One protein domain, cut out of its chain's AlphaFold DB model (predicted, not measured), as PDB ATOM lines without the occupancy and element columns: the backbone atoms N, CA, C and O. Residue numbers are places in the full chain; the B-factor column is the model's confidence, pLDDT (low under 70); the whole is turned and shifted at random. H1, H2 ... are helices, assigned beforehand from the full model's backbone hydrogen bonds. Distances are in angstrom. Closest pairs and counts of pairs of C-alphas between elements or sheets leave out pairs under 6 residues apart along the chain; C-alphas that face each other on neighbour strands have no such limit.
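This is residues 140 to 194 of the 194 residues of the protein "PHD-type domain-containing protein" of Protopolystoma xenopodis (UniProt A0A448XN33). This piece has little regular structure: an opening stretch, residues 140 to 154, folds back on itself, three short helices follow at separate places round a winding chain, and residues 184 to 194 form a tail without a named element. The printed part has 55 residues with H1, H2 and H3 in that order and no named strand; the class is all helix, with 18 residues in named elements. It is compact, with a radius of gyration of the C-alphas of 11.5 A and spans of 35 by 24 by 14 A.

Residues 143 to 144 pair briefly with residues 152 to 153, antiparallel. H1, residues 155 to 158, is close to but not clearly touching H2, residues 162 to 170; their closest C-alphas, of Leu 155 and Leu 162, are 7.5 A apart. H1 is also close to but not clearly touching H3, residues 179 to 183, with the closest C-alphas, of Ser 158 and Pro 179, 7.6 A apart. H2 and H3 are apart. Every O i to N i+4 pair is within hydrogen-bond range in H2 and H3; H1 is too short for one.

H1 begins at C-alpha 155 (18.017, 24.981, -10.364). H2 is 12.4 A long. H3 ends at C-alpha 183 (33.879, 22.564, -20.257).

The farthest C-alphas, of Ile 140 and Ala 194, are 36.3 A apart. The printed part has no cut; the H1 to H2 link is tight, and the H2 to H3 link short. Residues 186 to 194 have pLDDT under 70.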
ATOM      1  N   ILE A 140      10.034  25.618  -7.950       80.00
ATOM      2  CA  ILE A 140      11.123  26.294  -8.656       80.00
ATOM      3  C   ILE A 140      11.233  25.652 -10.046       80.00
ATOM      4  O   ILE A 140      11.379  24.428 -10.124       80.00
ATOM      5  N   PRO A 141      11.158  26.430 -11.138       84.81
ATOM      6  CA  PRO A 141      11.183  25.853 -12.469       84.81
ATOM      7  C   PRO A 141      12.567  25.256 -12.767       84.81
ATOM      8  O   PRO A 141      13.594  25.828 -12.381       84.81
ATOM      9  N   PRO A 142      12.624  24.109 -13.458       89.31
ATOM     10  CA  PRO A 142      13.880  23.577 -13.953       89.31
ATOM     11  C   PRO A 142      14.444  24.446 -15.084       89.31
ATOM     12  O   PRO A 142      13.730  25.216 -15.731       89.31
ATOM     13  N   VAL A 143      15.744  24.309 -15.338       90.44
ATOM     14  CA  VAL A 143      16.458  25.029 -16.399       90.44
ATOM     15  C   VAL A 143      16.942  24.048 -17.464       90.44
ATOM     16  O   VAL A 143      17.429  22.964 -17.142       90.44
ATOM     17  N   GLN A 144      16.796  24.408 -18.738       92.75
ATOM     18  CA  GLN A 144      17.251  23.606 -19.872       92.75
ATOM     19  C   GLN A 144      18.555  24.181 -20.422       92.75
ATOM     20  O   GLN A 144      18.687  25.393 -20.560       92.75
ATOM     21  N   CYS A 145      19.517  23.319 -20.754       92.12
ATOM     22  CA  CYS A 145      20.736  23.720 -21.460       92.12
ATOM     23  C   CYS A 145      20.423  24.009 -22.937       92.12
ATOM     24  O   CYS A 145      20.475  23.093 -23.763       92.12
ATOM     25  N   ASP A 146      20.115  25.262 -23.270       88.56
ATOM     26  CA  ASP A 146      19.657  25.646 -24.609       88.56
ATOM     27  C   ASP A 146      20.776  25.673 -25.649       88.56
ATOM     28  O   ASP A 146      20.648  25.061 -26.707       88.56
ATOM     29  N   ALA A 147      21.936  26.228 -25.318       83.69
ATOM     30  CA  ALA A 147      23.054  26.310 -26.260       83.69
ATOM     31  C   ALA A 147      23.863  24.994 -26.388       83.69
ATOM     32  O   ALA A 147      24.985  24.985 -26.888       83.69
ATOM     33  N   GLY A 148      23.337  23.856 -25.914       88.25
ATOM     34  CA  GLY A 148      24.106  22.611 -25.843       88.25
ATOM     35  C   GLY A 148      23.271  21.336 -25.852       88.25
ATOM     36  O   GLY A 148      22.596  21.013 -26.821       88.25
ATOM     37  N   CYS A 149      23.372  20.552 -24.775       91.56
ATOM     38  CA  CYS A 149      22.843  19.186 -24.712       91.56
ATOM     39  C   CYS A 149      21.313  19.064 -24.604       91.56
ATOM     40  O   CYS A 149      20.828  17.938 -24.538       91.56
ATOM     41  N   ARG A 150      20.561  20.177 -24.523       91.00
ATOM     42  CA  ARG A 150      19.093  20.219 -24.332       91.00
ATOM     43  C   ARG A 150      18.576  19.420 -23.128       91.00
ATOM     44  O   ARG A 150      17.379  19.189 -22.998       91.00
ATOM     45  N   ALA A 151      19.463  19.024 -22.216       91.38
ATOM     46  CA  ALA A 151      19.082  18.352 -20.987       91.38
ATOM     47  C   ALA A 151      18.498  19.353 -19.985       91.38
ATOM     48  O   ALA A 151      18.900  20.522 -19.937       91.38
ATOM     49  N   TRP A 152      17.577  18.860 -19.166       92.56
ATOM     50  CA  TRP A 152      16.963  19.604 -18.077       92.56
ATOM     51  C   TRP A 152      17.749  19.408 -16.781       92.56
ATOM     52  O   TRP A 152      18.269  18.327 -16.499       92.56
ATOM     53  N   TYR A 153      17.830  20.465 -15.983       92.12
ATOM     54  CA  TYR A 153      18.556  20.507 -14.723       92.12
ATOM     55  C   TYR A 153      17.671  21.127 -13.654       92.12
ATOM     56  O   TYR A 153      16.945  22.092 -13.910       92.12
ATOM     57  N   HIS A 154      17.763  20.613 -12.427       91.38
ATOM     58  CA  HIS A 154      17.215  21.354 -11.302       91.38
ATOM     59  C   HIS A 154      18.004  22.646 -11.100       91.38
ATOM     60  O   HIS A 154      19.213  22.661 -11.327       91.38
ATOM     61  N   LEU A 155      17.345  23.704 -10.620       89.69
ATOM     62  CA  LEU A 155      18.017  24.981 -10.364       89.69
ATOM     63  C   LEU A 155      19.202  24.822  -9.391       89.69
ATOM     64  O   LEU A 155      20.268  25.384  -9.597       89.69
ATOM     65  N   ALA A 156      19.043  23.978  -8.367       89.06
ATOM     66  CA  ALA A 156      20.130  23.661  -7.441       89.06
ATOM     67  C   ALA A 156      21.281  22.889  -8.118       89.06
ATOM     68  O   ALA A 156      22.446  23.130  -7.821       89.06
ATOM     69  N   CYS A 157      20.966  21.982  -9.049       92.00
ATOM     70  CA  CYS A 157      21.954  21.170  -9.766       92.00
ATOM     71  C   CYS A 157      22.691  21.948 -10.867       92.00
ATOM     72  O   CYS A 157      23.771  21.534 -11.284       92.00
ATOM     73  N   SER A 158      22.108  23.038 -11.377       91.44
ATOM     74  CA  SER A 158      22.739  23.892 -12.386       91.44
ATOM     75  C   SER A 158      23.753  24.872 -11.794       91.44
ATOM     76  O   SER A 158      24.557  25.421 -12.544       91.44
ATOM     77  N   GLY A 159      23.718  25.097 -10.475       90.69
ATOM     78  CA  GLY A 159      24.522  26.119  -9.802       90.69
ATOM     79  C   GLY A 159      24.013  27.549 -10.021       90.69
ATOM     80  O   GLY A 159      24.692  28.499  -9.639       90.69
ATOM     81  N   LEU A 160      22.833  27.725 -10.625       89.44
ATOM     82  CA  LEU A 160      22.212  29.036 -10.785       89.44
ATOM     83  C   LEU A 160      21.433  29.427  -9.527       89.44
ATOM     84  O   LEU A 160      20.722  28.623  -8.926       89.44
ATOM     85  N   THR A 161      21.503  30.705  -9.169       91.00
ATOM     86  CA  THR A 161      20.580  31.288  -8.192       91.00
ATOM     87  C   THR A 161      19.246  31.613  -8.862       91.00
ATOM     88  O   THR A 161      19.172  31.792 -10.079       91.00
ATOM     89  N   LEU A 162      18.174  31.741  -8.074       87.12
ATOM     90  CA  LEU A 162      16.869  32.139  -8.614       87.12
ATOM     91  C   LEU A 162      16.930  33.514  -9.295       87.12
ATOM     92  O   LEU A 162      16.338  33.693 -10.353       87.12
ATOM     93  N   ASN A 163      17.701  34.451  -8.734       87.94
ATOM     94  CA  ASN A 163      17.898  35.768  -9.338       87.94
ATOM     95  C   ASN A 163      18.606  35.671 -10.700       87.94
ATOM     96  O   ASN A 163      18.173  36.295 -11.663       87.94
ATOM     97  N   ALA A 164      19.649  34.838 -10.807       89.56
ATOM     98  CA  ALA A 164      20.332  34.603 -12.076       89.56
ATOM     99  C   ALA A 164      19.401  33.970 -13.122       89.56
ATOM    100  O   ALA A 164      19.445  34.361 -14.284       89.56
ATOM    101  N   LEU A 165      18.521  33.045 -12.713       89.00
ATOM    102  CA  LEU A 165      17.503  32.495 -13.608       89.00
ATOM    103  C   LEU A 165      16.540  33.587 -14.096       89.00
ATOM    104  O   LEU A 165      16.261  33.639 -15.287       89.00
ATOM    105  N   CYS A 166      16.056  34.464 -13.212       89.00
ATOM    106  CA  CYS A 166      15.180  35.570 -13.605       89.00
ATOM    107  C   CYS A 166      15.852  36.501 -14.622       89.00
ATOM    108  O   CYS A 166      15.235  36.833 -15.628       89.00
ATOM    109  N   LEU A 167      17.118  36.869 -14.398       88.44
ATOM    110  CA  LEU A 167      17.885  37.698 -15.334       88.44
ATOM    111  C   LEU A 167      18.071  37.003 -16.688       88.44
ATOM    112  O   LEU A 167      17.836  37.610 -17.726       88.44
ATOM    113  N   LEU A 168      18.410  35.711 -16.680       89.44
ATOM    114  CA  LEU A 168      18.570  34.929 -17.905       89.44
ATOM    115  C   LEU A 168      17.260  34.795 -18.695       89.44
ATOM    116  O   LEU A 168      17.284  34.671 -19.908       89.44
ATOM    117  N   ARG A 169      16.109  34.817 -18.017       84.31
ATOM    118  CA  ARG A 169      14.790  34.809 -18.668       84.31
ATOM    119  C   ARG A 169      14.338  36.192 -19.135       84.31
ATOM    120  O   ARG A 169      13.530  36.262 -20.053       84.31
ATOM    121  N   ALA A 170      14.811  37.257 -18.493       87.25
ATOM    122  CA  ALA A 170      14.533  38.629 -18.908       87.25
ATOM    123  C   ALA A 170      15.285  38.998 -20.195       87.25
ATOM    124  O   ALA A 170      14.772  39.777 -20.993       87.25
ATOM    125  N   GLU A 171      16.460  38.408 -20.412       88.50
ATOM    126  CA  GLU A 171      17.282  38.633 -21.599       88.50
ATOM    127  C   GLU A 171      17.022  37.570 -22.679       88.50
ATOM    128  O   GLU A 171      17.522  36.452 -22.570       88.50
ATOM    129  N   PRO A 172      16.291  37.884 -23.767       84.75
ATOM    130  CA  PRO A 172      15.963  36.904 -24.808       84.75
ATOM    131  C   PRO A 172      17.185  36.435 -25.608       84.75
ATOM    132  O   PRO A 172      17.122  35.411 -26.283       84.75
ATOM    133  N   LEU A 173      18.287  37.188 -25.550       86.12
ATOM    134  CA  LEU A 173      19.560  36.842 -26.182       86.12
ATOM    135  C   LEU A 173      20.463  36.000 -25.271       86.12
ATOM    136  O   LEU A 173      21.491  35.500 -25.724       86.12
ATOM    137  N   ALA A 174      20.116  35.862 -23.989       88.00
ATOM    138  CA  ALA A 174      20.895  35.078 -23.048       88.00
ATOM    139  C   ALA A 174      20.482  33.603 -23.116       88.00
ATOM    140  O   ALA A 174      19.348  33.231 -22.826       88.00
ATOM    141  N   GLU A 175      21.440  32.735 -23.434       89.06
ATOM    142  CA  GLU A 175      21.255  31.288 -23.392       89.06
ATOM    143  C   GLU A 175      22.065  30.684 -22.244       89.06
ATOM    144  O   GLU A 175      23.225  31.034 -22.015       89.06
ATOM    145  N   TRP A 176      21.465  29.745 -21.507       91.44
ATOM    146  CA  TRP A 176      22.180  29.024 -20.458       91.44
ATOM    147  C   TRP A 176      22.876  27.770 -20.998       91.44
ATOM    148  O   TRP A 176      22.304  26.984 -21.761       91.44
ATOM    149  N   LEU A 177      24.100  27.543 -20.519       93.19
ATOM    150  CA  LEU A 177      24.919  26.369 -20.796       93.19
ATOM    151  C   LEU A 177      25.182  25.585 -19.514       93.19
ATOM    152  O   LEU A 177      25.619  26.143 -18.507       93.19
ATOM    153  N   CYS A 178      24.993  24.266 -19.562       92.94
ATOM    154  CA  CYS A 178      25.367  23.422 -18.436       92.94
ATOM    155  C   CYS A 178      26.899  23.336 -18.283       92.94
ATOM    156  O   CYS A 178      27.623  23.417 -19.284       92.94
ATOM    157  N   PRO A 179      27.418  23.069 -17.067       89.12
ATOM    158  CA  PRO A 179      28.859  22.997 -16.817       89.12
ATOM    159  C   PRO A 179      29.600  22.014 -17.732       89.12
ATOM    160  O   PRO A 179      30.711  22.291 -18.173       89.12
ATOM    161  N   ARG A 180      28.973  20.880 -18.081       90.25
ATOM    162  CA  ARG A 180      29.565  19.903 -19.012       90.25
ATOM    163  C   ARG A 180      29.722  20.477 -20.422       90.25
ATOM    164  O   ARG A 180      30.773  20.303 -21.033       90.25
ATOM    165  N   CYS A 181      28.704  21.165 -20.942       91.06
ATOM    166  CA  CYS A 181      28.771  21.795 -22.262       91.06
ATOM    167  C   CYS A 181      29.771  22.955 -22.284       91.06
ATOM    168  O   CYS A 181      30.517  23.068 -23.256       91.06
ATOM    169  N   ALA A 182      29.837  23.735 -21.202       88.38
ATOM    170  CA  ALA A 182      30.819  24.800 -21.033       88.38
ATOM    171  C   ALA A 182      32.262  24.258 -21.048       88.38
ATOM    172  O   ALA A 182      33.097  24.763 -21.789       88.38
ATOM    173  N   MET A 183      32.542  23.178 -20.306       87.00
ATOM    174  CA  MET A 183      33.879  22.564 -20.257       87.00
ATOM    175  C   MET A 183      34.303  21.907 -21.574       87.00
ATOM    176  O   MET A 183      35.481  21.896 -21.906       87.00
ATOM    177  N   THR A 184      33.356  21.358 -22.336       86.06
ATOM    178  CA  THR A 184      33.670  20.653 -23.594       86.06
ATOM    179  C   THR A 184      33.930  21.621 -24.757       86.06
ATOM    180  O   THR A 184      34.165  21.178 -25.876       86.06
ATOM    181  N   GLY A 185      33.828  22.940 -24.546       73.94
ATOM    182  CA  GLY A 185      33.923  23.917 -25.635       73.94
ATOM    183  C   GLY A 185      32.821  23.742 -26.685       73.94
ATOM    184  O   GLY A 185      32.982  24.144 -27.831       73.94
ATOM    185  N   ARG A 186      31.679  23.141 -26.307       62.53
ATOM    186  CA  ARG A 186      30.479  23.064 -27.160       62.53
ATOM    187  C   ARG A 186      29.708  24.382 -27.203       62.53
ATOM    188  O   ARG A 186      28.577  24.406 -27.675       62.53
ATOM    189  N   THR A 187      30.324  25.475 -26.766       55.09
ATOM    190  CA  THR A 187      30.090  26.803 -27.325       55.09
ATOM    191  C   THR A 187      30.449  26.730 -28.808       55.09
ATOM    192  O   THR A 187      31.528  27.133 -29.232       55.09
ATOM    193  N   LEU A 188      29.550  26.158 -29.616       50.28
ATOM    194  CA  LEU A 188      29.516  26.473 -31.034       50.28
ATOM    195  C   LEU A 188      29.347  27.983 -31.058       50.28
ATOM    196  O   LEU A 188      28.291  28.478 -30.678       50.28
ATOM    197  N   TYR A 189      30.468  28.654 -31.311       43.41
ATOM    198  CA  TYR A 189      30.648  30.070 -31.554       43.41
ATOM    199  C   TYR A 189      29.319  30.800 -31.637       43.41
ATOM    200  O   TYR A 189      28.530  30.496 -32.532       43.41
ATOM    201  N   LEU A 190      29.113  31.760 -30.726       44.53
ATOM    202  CA  LEU A 190      28.191  32.872 -30.927       44.53
ATOM    203  C   LEU A 190      28.269  33.238 -32.407       44.53
ATOM    204  O   LEU A 190      29.238  33.860 -32.851       44.53
ATOM    205  N   LYS A 191      27.294  32.780 -33.193       40.47
ATOM    206  CA  LYS A 191      27.104  33.270 -34.542       40.47
ATOM    207  C   LYS A 191      26.524  34.647 -34.306       40.47
ATOM    208  O   LYS A 191      25.313  34.824 -34.266       40.47
ATOM    209  N   ALA A 192      27.418  35.589 -34.016       38.81
ATOM    210  CA  ALA A 192      27.151  36.998 -34.135       38.81
ATOM    211  C   ALA A 192      26.798  37.184 -35.608       38.81
ATOM    212  O   ALA A 192      27.671  37.264 -36.470       38.81
ATOM    213  N   SER A 193      25.507  37.084 -35.905       36.66
ATOM    214  CA  SER A 193      24.951  37.562 -37.156       36.66
ATOM    215  C   SER A 193      25.163  39.070 -37.124       36.66
ATOM    216  O   SER A 193      24.404  39.787 -36.475       36.66
ATOM    217  N   ALA A 194      26.292  39.493 -37.691       37.34
ATOM    218  CA  ALA A 194      26.536  40.864 -38.101       37.34
ATOM    219  C   ALA A 194      25.681  41.182 -39.333       37.34
ATOM    220  O   ALA A 194      25.468  40.251 -40.148       37.34
TER     221      ALA A 194